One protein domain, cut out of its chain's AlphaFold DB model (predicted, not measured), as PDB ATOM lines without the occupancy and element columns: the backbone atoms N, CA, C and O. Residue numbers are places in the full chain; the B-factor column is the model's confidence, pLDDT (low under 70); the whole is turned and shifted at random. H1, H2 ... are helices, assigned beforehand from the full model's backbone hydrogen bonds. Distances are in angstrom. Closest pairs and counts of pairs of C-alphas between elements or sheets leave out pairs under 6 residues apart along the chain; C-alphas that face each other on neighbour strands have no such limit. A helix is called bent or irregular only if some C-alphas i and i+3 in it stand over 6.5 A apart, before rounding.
ATOM      1  N   GLU A  35     161.344 182.836 200.072       90.56
ATOM      2  CA  GLU A  35     161.488 181.850 201.130       90.56
ATOM      3  C   GLU A  35     162.910 181.853 201.707       90.56
ATOM      4  O   GLU A  35     163.881 182.346 201.122       90.56
ATOM      5  N   LYS A  36     163.045 181.308 202.920       88.38
ATOM      6  CA  LYS A  36     164.342 181.244 203.611       88.38
ATOM      7  C   LYS A  36     165.363 180.427 202.818       88.38
ATOM      8  O   LYS A  36     166.533 180.806 202.781       88.38
ATOM      9  N   ASP A  37     164.910 179.354 202.178       89.69
ATOM     10  CA  ASP A  37     165.766 178.465 201.396       89.69
ATOM     11  C   ASP A  37     166.238 179.135 200.099       89.69
ATOM     12  O   ASP A  37     167.418 179.032 199.754       89.69
ATOM     13  N   ASP A  38     165.391 179.940 199.452       91.38
ATOM     14  CA  ASP A  38     165.784 180.723 198.275       91.38
ATOM     15  C   ASP A  38     166.811 181.802 198.621       91.38
ATOM     16  O   ASP A  38     167.804 181.979 197.911       91.38
ATOM     17  N   LYS A  39     166.623 182.500 199.748       89.19
ATOM     18  CA  LYS A  39     167.597 183.484 200.249       89.19
ATOM     19  C   LYS A  39     168.947 182.829 200.514       89.19
ATOM     20  O   LYS A  39     169.980 183.360 200.105       89.19
ATOM     21  N   LYS A  40     168.941 181.642 201.123       90.19
ATOM     22  CA  LYS A  40     170.152 180.848 201.346       90.19
ATOM     23  C   LYS A  40     170.825 180.466 200.028       90.19
ATOM     24  O   LYS A  40     172.032 180.659 199.883       90.19
ATOM     25  N   MET A  41     170.060 179.987 199.049       91.94
ATOM     26  CA  MET A  41     170.571 179.651 197.717       91.94
ATOM     27  C   MET A  41     171.166 180.869 196.999       91.94
ATOM     28  O   MET A  41     172.256 180.777 196.429       91.94
ATOM     29  N   LEU A  42     170.515 182.032 197.073       91.38
ATOM     30  CA  LEU A  42     171.031 183.285 196.519       91.38
ATOM     31  C   LEU A  42     172.358 183.689 197.177       91.38
ATOM     32  O   LEU A  42     173.315 183.987 196.460       91.38
ATOM     33  N   CYS A  43     172.467 183.617 198.506       91.81
ATOM     34  CA  CYS A  43     173.716 183.893 199.224       91.81
ATOM     35  C   CYS A  43     174.841 182.916 198.848       91.81
ATOM     36  O   CYS A  43     175.979 183.330 198.624       91.81
ATOM     37  N   GLN A  44     174.541 181.625 198.699       90.69
ATOM     38  CA  GLN A  44     175.528 180.644 198.238       90.69
ATOM     39  C   GLN A  44     176.006 180.921 196.806       90.69
ATOM     40  O   GLN A  44     177.183 180.733 196.489       90.69
ATOM     41  N   LEU A  45     175.110 181.387 195.929       90.62
ATOM     42  CA  LEU A  45     175.453 181.784 194.565       90.62
ATOM     43  C   LEU A  45     176.289 183.067 194.515       90.62
ATOM     44  O   LEU A  45     177.101 183.215 193.599       90.62
ATOM     45  N   LEU A  46     176.105 183.976 195.474       88.44
ATOM     46  CA  LEU A  46     176.930 185.174 195.625       88.44
ATOM     47  C   LEU A  46     178.374 184.820 196.007       88.44
ATOM     48  O   LEU A  46     179.301 185.388 195.439       88.44
ATOM     49  N   GLY A  47     178.589 183.804 196.846       87.75
ATOM     50  CA  GLY A  47     179.939 183.317 197.167       87.75
ATOM     51  C   GLY A  47     180.715 182.753 195.964       87.75
ATOM     52  O   GLY A  47     181.938 182.671 195.996       87.75
ATOM     53  N   LYS A  48     180.020 182.388 194.877       88.75
ATOM     54  CA  LYS A  48     180.622 181.919 193.613       88.75
ATOM     55  C   LYS A  48     180.782 183.041 192.579       88.75
ATOM     56  O   LYS A  48     181.129 182.774 191.424       88.75
ATOM     57  N   LEU A  49     180.473 184.285 192.945       87.88
ATOM     58  CA  LEU A  49     180.546 185.419 192.040       87.88
ATOM     59  C   LEU A  49     182.010 185.782 191.778       87.88
ATOM     60  O   LEU A  49     182.726 186.253 192.654       87.88
ATOM     61  N   HIS A  50     182.458 185.584 190.542       85.69
ATOM     62  CA  HIS A  50     183.774 186.058 190.126       85.69
ATOM     63  C   HIS A  50     183.765 187.579 189.973       85.69
ATOM     64  O   HIS A  50     183.114 188.106 189.067       85.69
ATOM     65  N   LEU A  51     184.532 188.248 190.830       88.38
ATOM     66  CA  LEU A  51     184.771 189.685 190.789       88.38
ATOM     67  C   LEU A  51     185.873 190.001 189.757       88.38
ATOM     68  O   LEU A  51     186.962 189.424 189.846       88.38
ATOM     69  N   PRO A  52     185.608 190.858 188.752       89.06
ATOM     70  CA  PRO A  52     186.638 191.322 187.827       89.06
ATOM     71  C   PRO A  52     187.687 192.172 188.557       89.06
ATOM     72  O   PRO A  52     187.360 192.889 189.491       89.06
ATOM     73  N   GLU A  53     188.939 192.145 188.102       86.00
ATOM     74  CA  GLU A  53     189.986 193.029 188.645       86.00
ATOM     75  C   GLU A  53     189.774 194.494 188.227       86.00
ATOM     76  O   GLU A  53     190.079 195.417 188.973       86.00
ATOM     77  N   THR A  54     189.181 194.710 187.049       84.62
ATOM     78  CA  THR A  54     188.830 196.032 186.518       84.62
ATOM     79  C   THR A  54     187.313 196.210 186.528       84.62
ATOM     80  O   THR A  54     186.610 195.603 185.713       84.62
ATOM     81  N   VAL A  55     186.808 197.036 187.439       86.75
ATOM     82  CA  VAL A  55     185.395 197.428 187.553       86.75
ATOM     83  C   VAL A  55     185.333 198.930 187.780       86.75
ATOM     84  O   VAL A  55     186.257 199.498 188.354       86.75
ATOM     85  N   ASP A  56     184.260 199.560 187.304       89.75
ATOM     86  CA  ASP A  56     183.988 200.972 187.560       89.75
ATOM     87  C   ASP A  56     183.766 201.207 189.062       89.75
ATOM     88  O   ASP A  56     182.998 200.480 189.704       89.75
ATOM     89  N   GLU A  57     184.381 202.258 189.603       88.06
ATOM     90  CA  GLU A  57     184.330 202.592 191.032       88.06
ATOM     91  C   GLU A  57     182.887 202.702 191.544       88.06
ATOM     92  O   GLU A  57     182.554 202.148 192.592       88.06
ATOM     93  N   ASP A  58     181.993 203.318 190.765       85.62
ATOM     94  CA  ASP A  58     180.579 203.493 191.116       85.62
ATOM     95  C   ASP A  58     179.855 202.161 191.327       85.62
ATOM     96  O   ASP A  58     179.008 202.027 192.211       85.62
ATOM     97  N   LYS A  59     180.201 201.132 190.546       87.25
ATOM     98  CA  LYS A  59     179.571 199.809 190.653       87.25
ATOM     99  C   LYS A  59     180.081 199.044 191.860       87.25
ATOM    100  O   LYS A  59     179.279 198.384 192.518       87.25
ATOM    101  N   ALA A  60     181.383 199.130 192.139       89.25
ATOM    102  CA  ALA A  60     181.977 198.540 193.334       89.25
ATOM    103  C   ALA A  60     181.421 199.203 194.605       89.25
ATOM    104  O   ALA A  60     181.041 198.507 195.547       89.25
ATOM    105  N   ARG A  61     181.275 200.536 194.588       87.50
ATOM    106  CA  ARG A  61     180.630 201.314 195.655       87.50
ATOM    107  C   ARG A  61     179.176 200.911 195.841       87.50
ATOM    108  O   ARG A  61     178.809 200.520 196.941       87.50
ATOM    109  N   THR A  62     178.385 200.892 194.766       86.50
ATOM    110  CA  THR A  62     176.973 200.472 194.811       86.50
ATOM    111  C   THR A  62     176.823 199.075 195.416       86.50
ATOM    112  O   THR A  62     175.963 198.863 196.265       86.50
ATOM    113  N   LEU A  63     177.676 198.128 195.007       88.38
ATOM    114  CA  LEU A  63     177.667 196.758 195.520       88.38
ATOM    115  C   LEU A  63     177.984 196.728 197.024       88.38
ATOM    116  O   LEU A  63     177.252 196.129 197.803       88.38
ATOM    117  N   LYS A  64     179.018 197.456 197.465       89.94
ATOM    118  CA  LYS A  64     179.360 197.541 198.890       89.94
ATOM    119  C   LYS A  64     178.247 198.187 199.722       89.94
ATOM    120  O   LYS A  64     177.947 197.704 200.813       89.94
ATOM    121  N   THR A  65     177.599 199.231 199.210       87.94
ATOM    122  CA  THR A  65     176.476 199.875 199.901       87.94
ATOM    123  C   THR A  65     175.267 198.948 200.009       87.94
ATOM    124  O   THR A  65     174.680 198.843 201.086       87.94
ATOM    125  N   LEU A  66     174.917 198.232 198.934       86.50
ATOM    126  CA  LEU A  66     173.861 197.215 198.959       86.50
ATOM    127  C   LEU A  66     174.153 196.155 200.026       86.50
ATOM    128  O   LEU A  66     173.277 195.824 200.826       86.50
ATOM    129  N   MET A  67     175.400 195.685 200.108       89.50
ATOM    130  CA  MET A  67     175.785 194.696 201.110       89.50
ATOM    131  C   MET A  67     175.606 195.189 202.549       89.50
ATOM    132  O   MET A  67     175.008 194.498 203.377       89.50
ATOM    133  N   GLN A  68     176.075 196.399 202.850       89.25
ATOM    134  CA  GLN A  68     175.922 196.992 204.180       89.25
ATOM    135  C   GLN A  68     174.454 197.231 204.539       89.25
ATOM    136  O   GLN A  68     174.049 196.997 205.677       89.25
ATOM    137  N   ASN A  69     173.642 197.643 203.567       86.31
ATOM    138  CA  ASN A  69     172.222 197.888 203.770       86.31
ATOM    139  C   ASN A  69     171.450 196.587 204.070       86.31
ATOM    140  O   ASN A  69     170.600 196.575 204.962       86.31
ATOM    141  N   ILE A  70     171.797 195.467 203.421       87.31
ATOM    142  CA  ILE A  70     171.256 194.147 203.786       87.31
ATOM    143  C   ILE A  70     171.590 193.822 205.248       87.31
ATOM    144  O   ILE A  70     170.706 193.406 205.996       87.31
ATOM    145  N   ARG A  71     172.833 194.060 205.694       87.94
ATOM    146  CA  ARG A  71     173.245 193.788 207.085       87.94
ATOM    147  C   ARG A  71     172.520 194.670 208.102       87.94
ATOM    148  O   ARG A  71     172.136 194.159 209.150       87.94
ATOM    149  N   SER A  72     172.324 195.955 207.803       86.56
ATOM    150  CA  SER A  72     171.719 196.909 208.741       86.56
ATOM    151  C   SER A  72     170.197 196.797 208.808       86.56
ATOM    152  O   SER A  72     169.632 196.776 209.897       86.56
ATOM    153  N   ARG A  73     169.517 196.693 207.659       84.88
ATOM    154  CA  ARG A  73     168.048 196.680 207.615       84.88
ATOM    155  C   ARG A  73     167.464 195.280 207.792       84.88
ATOM    156  O   ARG A  73     166.360 195.149 208.318       84.88
ATOM    157  N   ARG A  74     168.137 194.228 207.306       79.88
ATOM    158  CA  ARG A  74     167.582 192.859 207.248       79.88
ATOM    159  C   ARG A  74     168.658 191.784 207.432       79.88
ATOM    160  O   ARG A  74     168.954 191.049 206.485       79.88
ATOM    161  N   PRO A  75     169.210 191.636 208.647       84.50
ATOM    162  CA  PRO A  75     170.226 190.628 208.908       84.50
ATOM    163  C   PRO A  75     169.728 189.231 208.512       84.50
ATOM    164  O   PRO A  75     168.646 188.784 208.910       84.50
ATOM    165  N   LEU A  76     170.531 188.539 207.700       88.25
ATOM    166  CA  LEU A  76     170.252 187.172 207.267       88.25
ATOM    167  C   LEU A  76     170.189 186.280 208.509       88.25
ATOM    168  O   LEU A  76     171.117 186.277 209.306       88.25
ATOM    169  N   ARG A  77     169.102 185.527 208.697       88.06
ATOM    170  CA  ARG A  77     168.937 184.674 209.891       88.06
ATOM    171  C   ARG A  77     169.795 183.412 209.886       88.06
ATOM    172  O   ARG A  77     169.989 182.819 210.938       88.06
ATOM    173  N   ASP A  78     170.234 182.970 208.715       91.12
ATOM    174  CA  ASP A  78     170.973 181.723 208.547       91.12
ATOM    175  C   ASP A  78     172.485 181.964 208.652       91.12
ATOM    176  O   ASP A  78     173.043 182.787 207.925       91.12
ATOM    177  N   THR A  79     173.151 181.208 209.527       93.75
ATOM    178  CA  THR A  79     174.597 181.313 209.780       93.75
ATOM    179  C   THR A  79     175.421 181.007 208.529       93.75
ATOM    180  O   THR A  79     176.420 181.671 208.263       93.75
ATOM    181  N   THR A  80     174.989 180.042 207.705       91.88
ATOM    182  CA  THR A  80     175.703 179.698 206.459       91.88
ATOM    183  C   THR A  80     175.678 180.871 205.481       91.88
ATOM    184  O   THR A  80     176.691 181.199 204.862       91.88
ATOM    185  N   SER A  81     174.524 181.526 205.369       91.69
ATOM    186  CA  SER A  81     174.305 182.687 204.511       91.69
ATOM    187  C   SER A  81     175.105 183.893 204.993       91.69
ATOM    188  O   SER A  81     175.756 184.535 204.174       91.69
ATOM    189  N   GLN A  82     175.136 184.153 206.306       93.00
ATOM    190  CA  GLN A  82     175.989 185.190 206.899       93.00
ATOM    191  C   GLN A  82     177.471 184.946 206.595       93.00
ATOM    192  O   GLN A  82     178.147 185.845 206.103       93.00
ATOM    193  N   ASN A  83     177.964 183.720 206.794       94.19
ATOM    194  CA  ASN A  83     179.358 183.367 206.518       94.19
ATOM    195  C   ASN A  83     179.720 183.540 205.036       94.19
ATOM    196  O   ASN A  83     180.805 184.020 204.711       94.19
ATOM    197  N   ALA A  84     178.823 183.153 204.125       91.88
ATOM    198  CA  ALA A  84     179.015 183.368 202.691       91.88
ATOM    199  C   ALA A  84     179.036 184.864 202.335       91.88
ATOM    200  O   ALA A  84     179.833 185.284 201.496       91.88
ATOM    201  N   PHE A  85     178.193 185.659 202.994       91.81
ATOM    202  CA  PHE A  85     178.110 187.100 202.791       91.81
ATOM    203  C   PHE A  85     179.368 187.825 203.276       91.81
ATOM    204  O   PHE A  85     179.928 188.622 202.529       91.81
ATOM    205  N   SER A  86     179.866 187.487 204.470       93.94
ATOM    206  CA  SER A  86     181.118 188.037 205.003       93.94
ATOM    207  C   SER A  86     182.294 187.742 204.072       93.94
ATOM    208  O   SER A  86     183.033 188.649 203.712       93.94
ATOM    209  N   LYS A  87     182.405 186.506 203.561       93.94
ATOM    210  CA  LYS A  87     183.459 186.139 202.597       93.94
ATOM    211  C   LYS A  87     183.405 186.961 201.309       93.94
ATOM    212  O   LYS A  87     184.448 187.286 200.747       93.94
ATOM    213  N   LEU A  88     182.204 187.272 200.817       92.44
ATOM    214  CA  LEU A  88     182.045 188.134 199.647       92.44
ATOM    215  C   LEU A  88     182.475 189.570 199.956       92.44
ATOM    216  O   LEU A  88     183.151 190.180 199.132       92.44
ATOM    217  N   GLU A  89     182.107 190.095 201.125       92.88
ATOM    218  CA  GLU A  89     182.468 191.446 201.562       92.88
ATOM    219  C   GLU A  89     183.985 191.595 201.720       92.88
ATOM    220  O   GLU A  89     184.561 192.590 201.267       92.88
ATOM    221  N   ASP A  90     184.637 190.579 202.284       93.88
ATOM    222  CA  ASP A  90     186.091 190.503 202.408       93.88
ATOM    223  C   ASP A  90     186.747 190.459 201.026       93.88
ATOM    224  O   ASP A  90     187.665 191.228 200.746       93.88
ATOM    225  N   ALA A  91     186.235 189.622 200.115       93.25
ATOM    226  CA  ALA A  91     186.739 189.534 198.748       93.25
ATOM    227  C   ALA A  91     186.568 190.856 197.974       93.25
ATOM    228  O   ALA A  91     187.474 191.267 197.249       93.25
ATOM    229  N   LEU A  92     185.436 191.546 198.144       91.44
ATOM    230  CA  LEU A  92     185.189 192.885 197.598       91.44
ATOM    231  C   LEU A  92     186.187 193.893 198.155       91.44
ATOM    232  O   LEU A  92     186.820 194.628 197.401       91.44
ATOM    233  N   SER A  93     186.344 193.907 199.475       91.62
ATOM    234  CA  SER A  93     187.221 194.853 200.153       91.62
ATOM    235  C   SER A  93     188.674 194.642 199.747       91.62
ATOM    236  O   SER A  93     189.351 195.622 199.488       91.62
ATOM    237  N   GLN A  94     189.122 193.393 199.586       93.50
ATOM    238  CA  GLN A  94     190.470 193.064 199.114       93.50
ATOM    239  C   GLN A  94     190.708 193.431 197.644       93.50
ATOM    240  O   GLN A  94     191.808 193.846 197.284       93.50
ATOM    241  N   LYS A  95     189.714 193.231 196.770       92.19
ATOM    242  CA  LYS A  95     189.869 193.461 195.325       92.19
ATOM    243  C   LYS A  95     189.770 194.929 194.944       92.19
ATOM    244  O   LYS A  95     190.459 195.360 194.025       92.19
ATOM    245  N   TYR A  96     188.929 195.680 195.643       92.25
ATOM    246  CA  TYR A  96     188.613 197.058 195.292       92.25
ATOM    247  C   TYR A  96     189.110 198.066 196.328       92.25
ATOM    248  O   TYR A  96     188.661 199.205 196.296       92.25
ATOM    249  N   THR A  97     190.067 197.703 197.195       91.31
ATOM    250  CA  THR A  97     190.747 198.642 198.108       91.31
ATOM    251  C   THR A  97     191.091 199.982 197.449       91.31
ATOM    252  O   THR A  97     190.648 200.998 197.979       91.31
ATOM    253  N   PRO A  98     191.774 200.034 196.280       89.44
ATOM    254  CA  PRO A  98     192.152 201.317 195.681       89.44
ATOM    255  C   PRO A  98     190.953 202.129 195.168       89.44
ATOM    256  O   PRO A  98     191.033 203.342 195.067       89.44
ATOM    257  N   GLN A  99     189.838 201.472 194.843       86.19
ATOM    258  CA  GLN A  99     188.617 202.123 194.341       86.19
ATOM    259  C   GLN A  99     187.686 202.573 195.479       86.19
ATOM    260  O   GLN A  99     186.818 203.434 195.304       86.19
ATOM    261  N   LEU A 100     187.839 201.941 196.645       83.38
ATOM    262  CA  LEU A 100     187.109 202.234 197.872       83.38
ATOM    263  C   LEU A 100     187.838 203.264 198.745       83.38
ATOM    264  O   LEU A 100     187.229 203.809 199.665       83.38
ATOM    265  N   GLU A 101     189.110 203.548 198.464       86.06
ATOM    266  CA  GLU A 101     189.884 204.587 199.135       86.06
ATOM    267  C   GLU A 101     189.255 205.962 198.835       86.06
ATOM    268  O   GLU A 101     189.262 206.447 197.708       86.06
ATOM    269  N   GLY A 102     188.606 206.557 199.840       80.56
ATOM    270  CA  GLY A 102     187.841 207.806 199.700       80.56
ATOM    271  C   GLY A 102     186.320 207.633 199.631       80.56
ATOM    272  O   GLY A 102     185.593 208.627 199.609       80.56
ATOM    273  N   PHE A 103     185.805 206.400 199.660       76.19
ATOM    274  CA  PHE A 103     184.371 206.176 199.799       76.19
ATOM    275  C   PHE A 103     183.928 206.345 201.259       76.19
ATOM    276  O   PHE A 103     184.120 205.465 202.098       76.19
ATOM    277  N   SER A 104     183.320 207.492 201.565       74.38
ATOM    278  CA  SER A 104     182.666 207.744 202.851       74.38
ATOM    279  C   SER A 104     181.259 207.152 202.862       74.38
ATOM    280  O   SER A 104     180.443 207.451 201.988       74.38
ATOM    281  N   MET A 105     180.939 206.369 203.896       66.38
ATOM    282  CA  MET A 105     179.612 205.767 204.070       66.38
ATOM    283  C   MET A 105     178.485 206.807 204.210       66.38
ATOM    284  O   MET A 105     177.330 206.464 203.978       66.38
ATOM    285  N   LYS A 106     178.795 208.073 204.537       73.75
ATOM    286  CA  LYS A 106     177.777 209.125 204.711       73.75
ATOM    287  C   LYS A 106     177.030 209.469 203.417       73.75
ATOM    288  O   LYS A 106     175.822 209.646 203.468       73.75
ATOM    289  N   GLY A 107     177.702 209.500 202.264       65.12
ATOM    290  CA  GLY A 107     177.048 209.834 200.985       65.12
ATOM    291  C   GLY A 107     176.243 208.682 200.373       65.12
ATOM    292  O   GLY A 107     175.458 208.876 199.453       65.12
ATOM    293  N   ALA A 108     176.433 207.462 200.875       64.50
ATOM    294  CA  ALA A 108     175.830 206.272 200.291       64.50
ATOM    295  C   ALA A 108     174.357 206.077 200.698       64.50
ATOM    296  O   ALA A 108     173.614 205.386 200.003       64.50
ATOM    297  N   PHE A 109     173.937 206.688 201.811       63.78
ATOM    298  CA  PHE A 109     172.557 206.617 202.292       63.78
ATOM    299  C   PHE A 109     171.600 207.471 201.453       63.78
ATOM    300  O   PHE A 109     170.527 206.980 201.116       63.78
ATOM    301  N   GLU A 110     172.010 208.668 201.014       68.88
ATOM    302  CA  GLU A 110     171.190 209.516 200.126       68.88
ATOM    303  C   GLU A 110     170.896 208.839 198.781       68.88
ATOM    304  O   GLU A 110     169.783 208.922 198.267       68.88
ATOM    305  N   PHE A 111     171.866 208.110 198.218       63.44
ATOM    306  CA  PHE A 111     171.668 207.412 196.944       63.44
ATOM    307  C   PHE A 111     170.643 206.277 197.045       63.44
ATOM    308  O   PHE A 111     169.969 205.983 196.063       63.44
ATOM    309  N   ILE A 112     170.521 205.633 198.211       62.75
ATOM    310  CA  ILE A 112     169.569 204.534 198.420       62.75
ATOM    311  C   ILE A 112     168.177 205.048 198.784       62.75
ATOM    312  O   ILE A 112     167.213 204.424 198.358       62.75
ATOM    313  N   ASP A 113     168.047 206.171 199.491       64.25
ATOM    314  CA  ASP A 113     166.724 206.773 199.728       64.25
ATOM    315  C   ASP A 113     166.082 207.297 198.433       64.25
ATOM    316  O   ASP A 113     164.862 207.317 198.320       64.25
ATOM    317  N   GLY A 114     166.883 207.619 197.409       63.00
ATOM    318  CA  GLY A 114     166.377 207.883 196.056       63.00
ATOM    319  C   GLY A 114     165.869 206.640 195.307       63.00
ATOM    320  O   GLY A 114     165.188 206.780 194.293       63.00
ATOM    321  N   PHE A 115     166.178 205.427 195.782       59.34
ATOM    322  CA  PHE A 115     165.489 204.210 195.358       59.34
ATOM    323  C   PHE A 115     164.300 203.992 196.295       59.34
ATOM    324  O   PHE A 115     164.334 203.115 197.161       59.34
TER     325      PHE A 115
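What this domain is: This is residues 35 to 115 of the 225 residues of an uncharacterized protein of Fomitopsis pinicola (strain FP-58527) (UniProt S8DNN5). Two long helices, H2 and H3, form a hairpin that meets over only part of its length, with H1 beside the first part of H3 and short H5 crossing H2 on the side away from H3. Little H4 follows H3 and packs on the first residues of H2. The printed part has 81 residues with five named helices, H1 to H5 in chain order, no named strand, and the class all helix. It is compact, with a radius of gyration of the C-alphas of 13.1 A and spans of 35 by 29 by 17 A.

Where its parts are: Find C-alpha 36 at (164.342, 181.244, 203.611); from there H1 runs to residue 46, 15.4 A on. H2, residues 57 to 73, covers 24.0 A. H3 runs from C-alpha 79 at (174.597, 181.313, 209.780) to residue 95, 24.3 A. H4 is residues 97 to 100. H5, residues 106 to 113, ends at (166.724, 206.773, 199.728); it is neither bent nor irregular, but only just: C-alphas 106 and 109 are 6.3 A apart.

How they stand to each other: Look first at H1 and H3, which touch at a shallow tilt of 24 degrees, the same way; their closest C-alphas, Cys 43 and Ser 81, are 5.5 A apart. In the hairpin, H2 touches H3 with residues 60 to 67 alone, at 26 degrees, opposite ways; the closest C-alphas, Lys 64 and Glu 89, are 7.3 A apart. H2 touches H4 with residues 57 to 61 alone, C-alphas 57 and 99 being 5.4 A apart. H5 is close to H2 but not clearly touching, about perpendicular at 77 degrees; the closest C-alphas, Thr 65 and Ala 108, are 6.4 A apart. H1 and H2 are apart. In H1, H2 and H3 every O i to N i+4 pair is within hydrogen-bond range; in H5, 1 of 4 is, beside 2 of 5 O i to N i+3 pairs, and H4 is too short for an O i to N i+4 pair.

The domain as a whole: The farthest C-alphas, Glu 35 and Gly 102, are 37.0 A apart. The printed part has no cut and no long link. In the B-factor column, residue 105 and residues 107 to 115 are under 70.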